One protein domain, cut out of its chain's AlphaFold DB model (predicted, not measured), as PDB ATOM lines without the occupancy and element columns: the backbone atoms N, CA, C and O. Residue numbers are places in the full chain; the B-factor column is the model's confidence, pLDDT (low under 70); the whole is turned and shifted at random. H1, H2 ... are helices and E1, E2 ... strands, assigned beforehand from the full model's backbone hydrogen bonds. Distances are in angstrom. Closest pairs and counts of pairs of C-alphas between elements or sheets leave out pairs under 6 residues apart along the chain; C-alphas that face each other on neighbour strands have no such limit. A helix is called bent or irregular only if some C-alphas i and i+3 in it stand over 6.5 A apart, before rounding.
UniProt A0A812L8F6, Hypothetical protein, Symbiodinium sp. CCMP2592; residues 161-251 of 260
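Overview. This is residues 161 to 251 of the 260 residues of the protein "Hypothetical protein" of Symbiodinium sp. CCMP2592 (UniProt A0A812L8F6). A twisted sheet of four strands has two helices, H1 and H2, packed over one face, while its other face is bare. H3 crosses both helices away from the sheet, and a long loop, residues 235 to 247, leads from H3 back to the sheet's edge, where E4 lies beside E2. The printed part has 91 residues, with three named helices and four named strands in the order E1, H1, E2, E3, H2, H3, E4. The sheet is mixed, in the order E1, E3, E2, E4, and the class is mixed, helices and strands. The whole is compact, with a radius of gyration of the C-alphas of 12.3 A and spans of 36 by 27 by 23 A.

Along the chain. E1, residues 161 to 164, begins at C-alpha 161 (145.360, 136.120, 41.717). H1, residues 172 to 189, is 26.0 A long, with a kink of 37 degrees near residue 181. It is irregular, but only just: C-alphas 181 and 184 are 6.8 A apart. E2 is residues 192 to 196, and E3, residues 200 to 206, is 19.5 A long. H2, residues 207 to 221, is 20.9 A long and begins at C-alpha 207 (138.612, 133.764, 38.232). H3, residues 225 to 234, is 15.5 A long and irregular, but only just: C-alphas 227 and 230 are 6.8 A apart. E4, residues 248 to 250, ends at C-alpha 250 (148.588, 128.949, 53.785).

Arrangement. E1 and E3 are antiparallel, with N 164 and O 201 2.9 A apart. E2 and E3 form a hairpin, with N 194 and O 202 2.8 A apart. E4 is parallel to E2, with N 250 and O 193 2.8 A apart. E1, H1 and E2 make a split strand-helix-strand unit, its two strands running the same way with E3 between them; its crossover is right-handed. H1 and H2 are on the same face, making two layers, helices over a sheet. H1 is over E4 at a height of 6.9 A, and H2 over E1 and E3 at 8.8 A; both run along the strands. H1 touches H2 with residues 185 to 189 alone, at a steep tilt of 48 degrees, opposite ways; the closest C-alphas, of His 189 and Ala 209, are 5.4 A apart. H3 is not on the sheet. It touches residues 178 to 184 of H1, the closest C-alphas being those of Ser 181 and Glu 230, 5.8 A. Every O i to N i+4 pair is within hydrogen-bond range in H2, against 10 of 14 in H1 and 3 of 6 in H3.

Size, cuts and confidence. The C-alphas of Ala 169 and Glu 243, 36.1 A apart, are the two farthest from each other. The printed part has no cut. The link from H3 to E4 is long, 13 residues. The mean pLDDT of the printed part is 83.4, and residues 237 to 247 are among those under 70.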
ATOM      1  N   GLU A 161     145.032 135.619  40.396       97.94
ATOM      2  CA  GLU A 161     145.360 136.120  41.717       97.94
ATOM      3  C   GLU A 161     144.596 137.425  41.940       97.94
ATOM      4  O   GLU A 161     144.496 138.239  41.019       97.94
ATOM      5  N   ASP A 162     144.081 137.617  43.150       97.94
ATOM      6  CA  ASP A 162     143.652 138.923  43.641       97.94
ATOM      7  C   ASP A 162     144.285 139.197  45.008       97.94
ATOM      8  O   ASP A 162     144.679 138.271  45.722       97.94
ATOM      9  N   VAL A 163     144.405 140.472  45.358       96.19
ATOM     10  CA  VAL A 163     145.054 140.924  46.588       96.19
ATOM     11  C   VAL A 163     144.107 141.848  47.336       96.19
ATOM     12  O   VAL A 163     143.672 142.876  46.814       96.19
ATOM     13  N   VAL A 164     143.795 141.486  48.578       94.50
ATOM     14  CA  VAL A 164     142.996 142.308  49.484       94.50
ATOM     15  C   VAL A 164     143.924 142.905  50.531       94.50
ATOM     16  O   VAL A 164     144.464 142.200  51.385       94.50
ATOM     17  N   LEU A 165     144.133 144.219  50.428       89.25
ATOM     18  CA  LEU A 165     144.997 144.964  51.335       89.25
ATOM     19  C   LEU A 165     144.379 145.005  52.731       89.25
ATOM     20  O   LEU A 165     143.245 145.450  52.911       89.25
ATOM     21  N   VAL A 166     145.168 144.585  53.712       82.12
ATOM     22  CA  VAL A 166     144.843 144.683  55.130       82.12
ATOM     23  C   VAL A 166     145.778 145.736  55.708       82.12
ATOM     24  O   VAL A 166     146.994 145.585  55.663       82.12
ATOM     25  N   TRP A 167     145.205 146.861  56.125       68.12
ATOM     26  CA  TRP A 167     145.939 148.103  56.389       68.12
ATOM     27  C   TRP A 167     146.569 148.131  57.785       68.12
ATOM     28  O   TRP A 167     147.443 148.953  58.055       68.12
ATOM     29  N   GLU A 168     146.132 147.236  58.664       73.50
ATOM     30  CA  GLU A 168     146.649 147.097  60.019       73.50
ATOM     31  C   GLU A 168     147.769 146.058  60.020       73.50
ATOM     32  O   GLU A 168     147.632 144.979  59.437       73.50
ATOM     33  N   ALA A 169     148.899 146.409  60.637       61.72
ATOM     34  CA  ALA A 169     150.031 145.507  60.770       61.72
ATOM     35  C   ALA A 169     149.568 144.238  61.498       61.72
ATOM     36  O   ALA A 169     149.169 144.292  62.659       61.72
ATOM     37  N   LEU A 170     149.593 143.109  60.792       67.50
ATOM     38  CA  LEU A 170     149.325 141.801  61.374       67.50
ATOM     39  C   LEU A 170     150.457 141.466  62.347       67.50
ATOM     40  O   LEU A 170     151.544 141.053  61.931       67.50
ATOM     41  N   ASP A 171     150.210 141.662  63.640       74.62
ATOM     42  CA  ASP A 171     151.084 141.149  64.689       74.62
ATOM     43  C   ASP A 171     151.109 139.617  64.618       74.62
ATOM     44  O   ASP A 171     150.114 138.972  64.289       74.62
ATOM     45  N   THR A 172     152.246 138.995  64.928       68.50
ATOM     46  CA  THR A 172     152.447 137.545  64.742       68.50
ATOM     47  C   THR A 172     151.446 136.667  65.492       68.50
ATOM     48  O   THR A 172     151.128 135.585  65.014       68.50
ATOM     49  N   GLU A 173     150.920 137.125  66.630       70.88
ATOM     50  CA  GLU A 173     149.894 136.391  67.390       70.88
ATOM     51  C   GLU A 173     148.524 136.385  66.687       70.88
ATOM     52  O   GLU A 173     147.703 135.507  66.934       70.88
ATOM     53  N   THR A 174     148.286 137.323  65.765       77.81
ATOM     54  CA  THR A 174     147.038 137.402  64.990       77.81
ATOM     55  C   THR A 174     147.048 136.520  63.740       77.81
ATOM     56  O   THR A 174     145.989 136.284  63.166       77.81
ATOM     57  N   GLU A 175     148.204 135.982  63.322       82.44
ATOM     58  CA  GLU A 175     148.324 135.220  62.068       82.44
ATOM     59  C   GLU A 175     147.578 133.877  62.131       82.44
ATOM     60  O   GLU A 175     146.806 133.568  61.224       82.44
ATOM     61  N   GLU A 176     147.748 133.100  63.208       84.81
ATOM     62  CA  GLU A 176     147.079 131.799  63.371       84.81
ATOM     63  C   GLU A 176     145.558 131.954  63.523       84.81
ATOM     64  O   GLU A 176     144.784 131.228  62.894       84.81
ATOM     65  N   THR A 177     145.115 132.936  64.312       85.75
ATOM     66  CA  THR A 177     143.686 133.207  64.521       85.75
ATOM     67  C   THR A 177     143.024 133.724  63.245       85.75
ATOM     68  O   THR A 177     141.920 133.294  62.895       85.75
ATOM     69  N   LEU A 178     143.720 134.580  62.489       86.31
ATOM     70  CA  LEU A 178     143.262 135.027  61.179       86.31
ATOM     71  C   LEU A 178     143.191 133.861  60.191       86.31
ATOM     72  O   LEU A 178     142.207 133.738  59.464       86.31
ATOM     73  N   GLN A 179     144.203 132.990  60.173       89.19
ATOM     74  CA  GLN A 179     144.221 131.809  59.315       89.19
ATOM     75  C   GLN A 179     143.001 130.919  59.574       89.19
ATOM     76  O   GLN A 179     142.298 130.572  58.625       89.19
ATOM     77  N   ALA A 180     142.731 130.601  60.842       88.62
ATOM     78  CA  ALA A 180     141.573 129.806  61.240       88.62
ATOM     79  C   ALA A 180     140.250 130.493  60.859       88.62
ATOM     80  O   ALA A 180     139.320 129.846  60.380       88.62
ATOM     81  N   SER A 181     140.179 131.815  61.010       89.31
ATOM     82  CA  SER A 181     138.983 132.588  60.663       89.31
ATOM     83  C   SER A 181     138.724 132.618  59.155       89.31
ATOM     84  O   SER A 181     137.574 132.583  58.736       89.31
ATOM     85  N   LEU A 182     139.771 132.641  58.325       92.31
ATOM     86  CA  LEU A 182     139.673 132.686  56.861       92.31
ATOM     87  C   LEU A 182     139.419 131.319  56.202       92.31
ATOM     88  O   LEU A 182     139.047 131.269  55.027       92.31
ATOM     89  N   GLU A 183     139.610 130.212  56.918       92.19
ATOM     90  CA  GLU A 183     139.425 128.859  56.382       92.19
ATOM     91  C   GLU A 183     138.001 128.598  55.848       92.19
ATOM     92  O   GLU A 183     137.889 128.157  54.697       92.19
ATOM     93  N   PRO A 184     136.917 128.965  56.562       92.31
ATOM     94  CA  PRO A 184     135.551 128.929  56.035       92.31
ATOM     95  C   PRO A 184     135.382 129.630  54.687       92.31
ATOM     96  O   PRO A 184     134.831 129.056  53.750       92.31
ATOM     97  N   LEU A 185     135.912 130.851  54.561       94.31
ATOM     98  CA  LEU A 185     135.830 131.634  53.329       94.31
ATOM     99  C   LEU A 185     136.564 130.925  52.182       94.31
ATOM    100  O   LEU A 185     136.056 130.847  51.061       94.31
ATOM    101  N   ALA A 186     137.751 130.374  52.458       94.94
ATOM    102  CA  ALA A 186     138.498 129.606  51.471       94.94
ATOM    103  C   ALA A 186     137.703 128.382  50.990       94.94
ATOM    104  O   ALA A 186     137.702 128.080  49.793       94.94
ATOM    105  N   MET A 187     137.036 127.677  51.911       92.25
ATOM    106  CA  MET A 187     136.233 126.489  51.611       92.25
ATOM    107  C   MET A 187     134.989 126.832  50.800       92.25
ATOM    108  O   MET A 187     134.737 126.193  49.777       92.25
ATOM    109  N   ASP A 188     134.241 127.854  51.209       93.62
ATOM    110  CA  ASP A 188     132.994 128.256  50.559       93.62
ATOM    111  C   ASP A 188     133.195 128.659  49.100       93.62
ATOM    112  O   ASP A 188     132.388 128.302  48.238       93.62
ATOM    113  N   HIS A 189     134.315 129.320  48.809       95.88
ATOM    114  CA  HIS A 189     134.645 129.769  47.460       95.88
ATOM    115  C   HIS A 189     135.593 128.839  46.704       95.88
ATOM    116  O   HIS A 189     135.867 129.094  45.536       95.88
ATOM    117  N   ASN A 190     136.079 127.750  47.310       95.00
ATOM    118  CA  ASN A 190     137.085 126.857  46.718       95.00
ATOM    119  C   ASN A 190     138.353 127.598  46.248       95.00
ATOM    120  O   ASN A 190     138.853 127.366  45.145       95.00
ATOM    121  N   VAL A 191     138.869 128.495  47.086       96.50
ATOM    122  CA  VAL A 191     140.081 129.281  46.815       96.50
ATOM    123  C   VAL A 191     141.227 128.876  47.742       96.50
ATOM    124  O   VAL A 191     141.046 128.205  48.762       96.50
ATOM    125  N   THR A 192     142.439 129.284  47.382       96.50
ATOM    126  CA  THR A 192     143.597 129.263  48.276       96.50
ATOM    127  C   THR A 192     143.870 130.676  48.762       96.50
ATOM    128  O   THR A 192     144.085 131.574  47.952       96.50
ATOM    129  N   LEU A 193     143.883 130.863  50.077       95.62
ATOM    130  CA  LEU A 193     144.231 132.130  50.712       95.62
ATOM    131  C   LEU A 193     145.666 132.050  51.231       95.62
ATOM    132  O   LEU A 193     146.072 131.044  51.809       95.62
ATOM    133  N   CYS A 194     146.447 133.100  51.019       94.06
ATOM    134  CA  CYS A 194     147.794 133.229  51.555       94.06
ATOM    135  C   CYS A 194     147.918 134.578  52.249       94.06
ATOM    136  O   CYS A 194     147.659 135.616  51.640       94.06
ATOM    137  N   ILE A 195     148.294 134.550  53.524       91.06
ATOM    138  CA  ILE A 195     148.501 135.757  54.319       91.06
ATOM    139  C   ILE A 195     149.940 136.221  54.081       91.06
ATOM    140  O   ILE A 195     150.891 135.479  54.327       91.06
ATOM    141  N   ASP A 196     150.095 137.436  53.561       89.38
ATOM    142  CA  ASP A 196     151.379 138.084  53.314       89.38
ATOM    143  C   ASP A 196     151.463 139.371  54.144       89.38
ATOM    144  O   ASP A 196     150.651 140.282  53.988       89.38
ATOM    145  N   LYS A 197     152.471 139.476  55.015       85.25
ATOM    146  CA  LYS A 197     152.659 140.642  55.902       85.25
ATOM    147  C   LYS A 197     152.829 141.969  55.165       85.25
ATOM    148  O   LYS A 197     152.600 143.021  55.748       85.25
ATOM    149  N   THR A 198     153.273 141.929  53.911       86.38
ATOM    150  CA  THR A 198     153.548 143.125  53.106       86.38
ATOM    151  C   THR A 198     152.444 143.427  52.106       86.38
ATOM    152  O   THR A 198     152.158 144.592  51.847       86.38
ATOM    153  N   LEU A 199     151.822 142.388  51.547       88.31
ATOM    154  CA  LEU A 199     150.835 142.520  50.476       88.31
ATOM    155  C   LEU A 199     149.390 142.322  50.954       88.31
ATOM    156  O   LEU A 199     148.468 142.566  50.182       88.31
ATOM    157  N   GLY A 200     149.167 141.904  52.201       90.75
ATOM    158  CA  GLY A 200     147.843 141.567  52.722       90.75
ATOM    159  C   GLY A 200     147.432 140.133  52.382       90.75
ATOM    160  O   GLY A 200     148.262 139.226  52.319       90.75
ATOM    161  N   VAL A 201     146.136 139.898  52.173       93.38
ATOM    162  CA  VAL A 201     145.615 138.556  51.875       93.38
ATOM    163  C   VAL A 201     145.573 138.346  50.365       93.38
ATOM    164  O   VAL A 201     144.818 139.005  49.649       93.38
ATOM    165  N   ARG A 202     146.375 137.401  49.877       96.12
ATOM    166  CA  ARG A 202     146.398 136.971  48.474       96.12
ATOM    167  C   ARG A 202     145.427 135.816  48.273       96.12
ATOM    168  O   ARG A 202     145.426 134.859  49.045       96.12
ATOM    169  N   ILE A 203     144.630 135.891  47.217       97.56
ATOM    170  CA  ILE A 203     143.579 134.930  46.888       97.56
ATOM    171  C   ILE A 203     143.904 134.302  45.537       97.56
ATOM    172  O   ILE A 203     143.998 135.001  44.529       97.56
ATOM    173  N   PHE A 204     144.046 132.981  45.503       97.81
ATOM    174  CA  PHE A 204     144.317 132.207  44.295       97.81
ATOM    175  C   PHE A 204     143.178 131.237  44.003       97.81
ATOM    176  O   PHE A 204     142.587 130.658  44.912       97.81
ATOM    177  N   GLY A 205     142.904 131.007  42.725       97.19
ATOM    178  CA  GLY A 205     141.903 130.038  42.294       97.19
ATOM    179  C   GLY A 205     141.359 130.378  40.915       97.19
ATOM    180  O   GLY A 205     141.971 131.133  40.157       97.19
ATOM    181  N   ILE A 206     140.194 129.827  40.585       97.69
ATOM    182  CA  ILE A 206     139.476 130.150  39.347       97.69
ATOM    183  C   ILE A 206     138.920 131.579  39.418       97.69
ATOM    184  O   ILE A 206     138.352 131.970  40.432       97.69
ATOM    185  N   LYS A 207     139.011 132.343  38.320       98.25
ATOM    186  CA  LYS A 207     138.612 133.764  38.232       98.25
ATOM    187  C   LYS A 207     137.283 134.114  38.907       98.25
ATOM    188  O   LYS A 207     137.208 135.094  39.641       98.25
ATOM    189  N   ALA A 208     136.237 133.326  38.661       97.44
ATOM    190  CA  ALA A 208     134.919 133.563  39.252       97.44
ATOM    191  C   ALA A 208     134.926 133.391  40.782       97.44
ATOM    192  O   ALA A 208     134.401 134.244  41.492       97.44
ATOM    193  N   ALA A 209     135.573 132.330  41.270       96.75
ATOM    194  CA  ALA A 209     135.729 132.030  42.689       96.75
ATOM    195  C   ALA A 209     136.591 133.077  43.409       96.75
ATOM    196  O   ALA A 209     136.196 133.587  44.451       96.75
ATOM    197  N   VAL A 210     137.723 133.467  42.815       97.88
ATOM    198  CA  VAL A 210     138.606 134.512  43.358       97.88
ATOM    199  C   VAL A 210     137.863 135.838  43.482       97.88
ATOM    200  O   VAL A 210     137.940 136.488  44.519       97.88
ATOM    201  N   LYS A 211     137.097 136.227  42.456       98.19
ATOM    202  CA  LYS A 211     136.299 137.458  42.492       98.19
ATOM    203  C   LYS A 211     135.228 137.419  43.587       98.19
ATOM    204  O   LYS A 211     135.046 138.417  44.276       98.19
ATOM    205  N   ALA A 212     134.529 136.293  43.742       97.62
ATOM    206  CA  ALA A 212     133.511 136.123  44.777       97.62
ATOM    207  C   ALA A 212     134.123 136.196  46.187       97.62
ATOM    208  O   ALA A 212     133.696 137.026  46.987       97.62
ATOM    209  N   ALA A 213     135.188 135.429  46.438       96.69
ATOM    210  CA  ALA A 213     135.927 135.447  47.699       96.69
ATOM    211  C   ALA A 213     136.498 136.834  48.025       96.69
ATOM    212  O   ALA A 213     136.426 137.281  49.164       96.69
ATOM    213  N   SER A 214     137.050 137.529  47.027       97.25
ATOM    214  CA  SER A 214     137.619 138.872  47.180       97.25
ATOM    215  C   SER A 214     136.570 139.906  47.569       97.25
ATOM    216  O   SER A 214     136.790 140.686  48.495       97.25
ATOM    217  N   ASN A 215     135.422 139.912  46.888       96.81
ATOM    218  CA  ASN A 215     134.327 140.822  47.212       96.81
ATOM    219  C   ASN A 215     133.820 140.584  48.634       96.81
ATOM    220  O   ASN A 215     133.683 141.527  49.404       96.81
ATOM    221  N   GLU A 216     133.613 139.322  48.995       95.50
ATOM    222  CA  GLU A 216     133.135 138.970  50.322       95.50
ATOM    223  C   GLU A 216     134.155 139.315  51.414       95.50
ATOM    224  O   GLU A 216     133.789 139.879  52.441       95.50
ATOM    225  N   LEU A 217     135.446 139.060  51.182       94.00
ATOM    226  CA  LEU A 217     136.496 139.455  52.117       94.00
ATOM    227  C   LEU A 217     136.523 140.975  52.318       94.00
ATOM    228  O   LEU A 217     136.639 141.438  53.448       94.00
ATOM    229  N   LYS A 218     136.371 141.758  51.242       93.88
ATOM    230  CA  LYS A 218     136.283 143.225  51.321       93.88
ATOM    231  C   LYS A 218     135.066 143.674  52.138       93.88
ATOM    232  O   LYS A 218     135.212 144.507  53.026       93.88
ATOM    233  N   GLU A 219     133.896 143.079  51.906       92.56
ATOM    234  CA  GLU A 219     132.673 143.358  52.678       92.56
ATOM    235  C   GLU A 219     132.790 142.967  54.157       92.56
ATOM    236  O   GLU A 219     132.150 143.576  55.019       92.56
ATOM    237  N   LEU A 220     133.573 141.930  54.466       89.12
ATOM    238  CA  LEU A 220     133.843 141.507  55.837       89.12
ATOM    239  C   LEU A 220     134.805 142.458  56.564       89.12
ATOM    240  O   LEU A 220     134.627 142.685  57.761       89.12
ATOM    241  N   LEU A 221     135.775 143.026  55.843       87.75
ATOM    242  CA  LEU A 221     136.756 143.977  56.375       87.75
ATOM    243  C   LEU A 221     136.179 145.390  56.573       87.75
ATOM    244  O   LEU A 221     136.629 146.122  57.455       87.75
ATOM    245  N   GLU A 222     135.162 145.789  55.807       85.50
ATOM    246  CA  GLU A 222     134.454 147.054  56.042       85.50
ATOM    247  C   GLU A 222     133.353 146.906  57.117       85.50
ATOM    248  O   GLU A 222     132.595 145.931  57.077       85.50
ATOM    249  N   PRO A 223     133.170 147.858  58.070       75.12
ATOM    250  CA  PRO A 223     133.981 149.043  58.408       75.12
ATOM    251  C   PRO A 223     134.950 148.847  59.598       75.12
ATOM    252  O   PRO A 223     135.613 149.797  60.006       75.12
ATOM    253  N   GLN A 224     134.985 147.660  60.211       71.50
ATOM    254  CA  GLN A 224     135.649 147.415  61.505       71.50
ATOM    255  C   GLN A 224     137.080 146.864  61.385       71.50
ATOM    256  O   GLN A 224     137.694 146.549  62.403       71.50
ATOM    257  N   GLY A 225     137.607 146.724  60.166       76.00
ATOM    258  CA  GLY A 225     138.914 146.115  59.942       76.00
ATOM    259  C   GLY A 225     138.933 144.645  60.362       76.00
ATOM    260  O   GLY A 225     137.933 143.934  60.246       76.00
ATOM    261  N   LEU A 226     140.081 144.181  60.860       74.38
ATOM    262  CA  LEU A 226     140.263 142.789  61.289       74.38
ATOM    263  C   LEU A 226     139.491 142.449  62.571       74.38
ATOM    264  O   LEU A 226     139.068 141.308  62.736       74.38
ATOM    265  N   LEU A 227     139.269 143.425  63.458       74.06
ATOM    266  CA  LEU A 227     138.658 143.192  64.773       74.06
ATOM    267  C   LEU A 227     137.222 142.653  64.683       74.06
ATOM    268  O   LEU A 227     136.806 141.886  65.542       74.06
ATOM    269  N   GLY A 228     136.476 143.018  63.635       78.69
ATOM    270  CA  GLY A 228     135.123 142.503  63.393       78.69
ATOM    271  C   GLY A 228     135.073 141.237  62.531       78.69
ATOM    272  O   GLY A 228     134.005 140.642  62.375       78.69
ATOM    273  N   LEU A 229     136.199 140.827  61.940       81.88
ATOM    274  CA  LEU A 229     136.245 139.725  60.979       81.88
ATOM    275  C   LEU A 229     135.944 138.385  61.659       81.88
ATOM    276  O   LEU A 229     135.129 137.608  61.159       81.88
ATOM    277  N   GLU A 230     136.562 138.139  62.815       79.31
ATOM    278  CA  GLU A 230     136.400 136.884  63.553       79.31
ATOM    279  C   GLU A 230     134.964 136.679  64.034       79.31
ATOM    280  O   GLU A 230     134.422 135.584  63.895       79.31
ATOM    281  N   ASP A 231     134.329 137.726  64.563       82.12
ATOM    282  CA  ASP A 231     132.953 137.660  65.063       82.12
ATOM    283  C   ASP A 231     131.962 137.388  63.923       82.12
ATOM    284  O   ASP A 231     131.039 136.577  64.059       82.12
ATOM    285  N   ARG A 232     132.178 138.012  62.758       81.38
ATOM    286  CA  ARG A 232     131.335 137.817  61.567       81.38
ATOM    287  C   ARG A 232     131.505 136.432  60.951       81.38
ATOM    288  O   ARG A 232     130.530 135.884  60.437       81.38
ATOM    289  N   LEU A 233     132.712 135.869  60.999       81.00
ATOM    290  CA  LEU A 233     132.989 134.528  60.485       81.00
ATOM    291  C   LEU A 233     132.539 133.438  61.465       81.00
ATOM    292  O   LEU A 233     131.963 132.449  61.020       81.00
ATOM    293  N   ARG A 234     132.676 133.643  62.784       78.62
ATOM    294  CA  ARG A 234     132.148 132.726  63.813       78.62
ATOM    295  C   ARG A 234     130.627 132.632  63.814       78.62
ATOM    296  O   ARG A 234     130.095 131.566  64.093       78.62
ATOM    297  N   GLY A 235     129.927 133.724  63.501       77.50
ATOM    298  CA  GLY A 235     128.463 133.742  63.426       77.50
ATOM    299  C   GLY A 235     127.875 132.936  62.260       77.50
ATOM    300  O   GLY A 235     126.662 132.739  62.202       77.50
ATOM    301  N   ARG A 236     128.708 132.469  61.324       75.62
ATOM    302  CA  ARG A 236     128.278 131.535  60.288       75.62
ATOM    303  C   ARG A 236     128.354 130.131  60.854       75.62
ATOM    304  O   ARG A 236     129.389 129.482  60.769       75.62
ATOM    305  N   ASP A 237     127.239 129.655  61.397       59.94
ATOM    306  CA  ASP A 237     127.035 128.223  61.593       59.94
ATOM    307  C   ASP A 237     127.103 127.556  60.219       59.94
ATOM    308  O   ASP A 237     126.137 127.529  59.449       59.94
ATOM    309  N   ILE A 238     128.292 127.078  59.871       57.28
ATOM    310  CA  ILE A 238     128.501 126.380  58.622       57.28
ATOM    311  C   ILE A 238     127.816 125.030  58.800       57.28
ATOM    312  O   ILE A 238     128.332 124.123  59.454       57.28
ATOM    313  N   LEU A 239     126.627 124.889  58.217       53.97
ATOM    314  CA  LEU A 239     126.018 123.592  57.943       53.97
ATOM    315  C   LEU A 239     126.882 122.894  56.880       53.97
ATOM    316  O   LEU A 239     126.485 122.758  55.724       53.97
ATOM    317  N   ILE A 240     128.107 122.510  57.253       51.44
ATOM    318  CA  ILE A 240     129.003 121.727  56.408       51.44
ATOM    319  C   ILE A 240     128.395 120.335  56.356       51.44
ATOM    320  O   ILE A 240     128.643 119.484  57.208       51.44
ATOM    321  N   THR A 241     127.589 120.085  55.331       53.00
ATOM    322  CA  THR A 241     127.415 118.721  54.843       53.00
ATOM    323  C   THR A 241     128.806 118.254  54.423       53.00
ATOM    324  O   THR A 241     129.388 118.810  53.492       53.00
ATOM    325  N   SER A 242     129.370 117.324  55.192       48.38
ATOM    326  CA  SER A 242     130.803 117.039  55.350       48.38
ATOM    327  C   SER A 242     131.560 116.551  54.113       48.38
ATOM    328  O   SER A 242     132.659 116.029  54.266       48.38
ATOM    329  N   GLU A 243     131.015 116.655  52.903       48.28
ATOM    330  CA  GLU A 243     131.551 115.880  51.785       48.28
ATOM    331  C   GLU A 243     132.414 116.643  50.773       48.28
ATOM    332  O   GLU A 243     133.250 115.986  50.163       48.28
ATOM    333  N   GLU A 244     132.321 117.966  50.552       55.81
ATOM    334  CA  GLU A 244     132.764 118.439  49.217       55.81
ATOM    335  C   GLU A 244     133.458 119.806  49.053       55.81
ATOM    336  O   GLU A 244     133.654 120.231  47.914       55.81
ATOM    337  N   ARG A 245     133.903 120.496  50.108       56.72
ATOM    338  CA  ARG A 245     134.593 121.797  49.949       56.72
ATOM    339  C   ARG A 245     136.015 121.767  50.491       56.72
ATOM    340  O   ARG A 245     136.223 121.414  51.644       56.72
ATOM    341  N   MET A 246     136.990 122.153  49.663       65.38
ATOM    342  CA  MET A 246     138.384 122.321  50.085       65.38
ATOM    343  C   MET A 246     138.870 123.727  49.758       65.38
ATOM    344  O   MET A 246     139.212 124.047  48.614       65.38
ATOM    345  N   GLY A 247     138.925 124.533  50.808       66.69
ATOM    346  CA  GLY A 247     139.737 125.730  50.897       66.69
ATOM    347  C   GLY A 247     141.063 125.374  51.536       66.69
ATOM    348  O   GLY A 247     141.148 124.428  52.314       66.69
ATOM    349  N   VAL A 248     142.112 126.109  51.193       80.56
ATOM    350  CA  VAL A 248     143.393 125.990  51.895       80.56
ATOM    351  C   VAL A 248     143.844 127.388  52.254       80.56
ATOM    352  O   VAL A 248     143.967 128.236  51.371       80.56
ATOM    353  N   VAL A 249     144.114 127.619  53.533       76.12
ATOM    354  CA  VAL A 249     144.785 128.836  53.985       76.12
ATOM    355  C   VAL A 249     146.228 128.483  54.298       76.12
ATOM    356  O   VAL A 249     146.500 127.613  55.125       76.12
ATOM    357  N   LEU A 250     147.156 129.120  53.593       80.69
ATOM    358  CA  LEU A 250     148.588 128.949  53.785       80.69
ATOM    359  C   LEU A 250     149.114 130.117  54.625       80.69
ATOM    360  O   LEU A 250     149.209 131.241  54.123       80.69
ATOM    361  N   ALA A 251     149.488 129.840  55.876       66.00
ATOM    362  CA  ALA A 251     150.439 130.682  56.599       66.00
ATOM    363  C   ALA A 251     151.803 130.599  55.907       66.00
ATOM    364  O   ALA A 251     152.138 129.564  55.322       66.00
TER     365      ALA A 251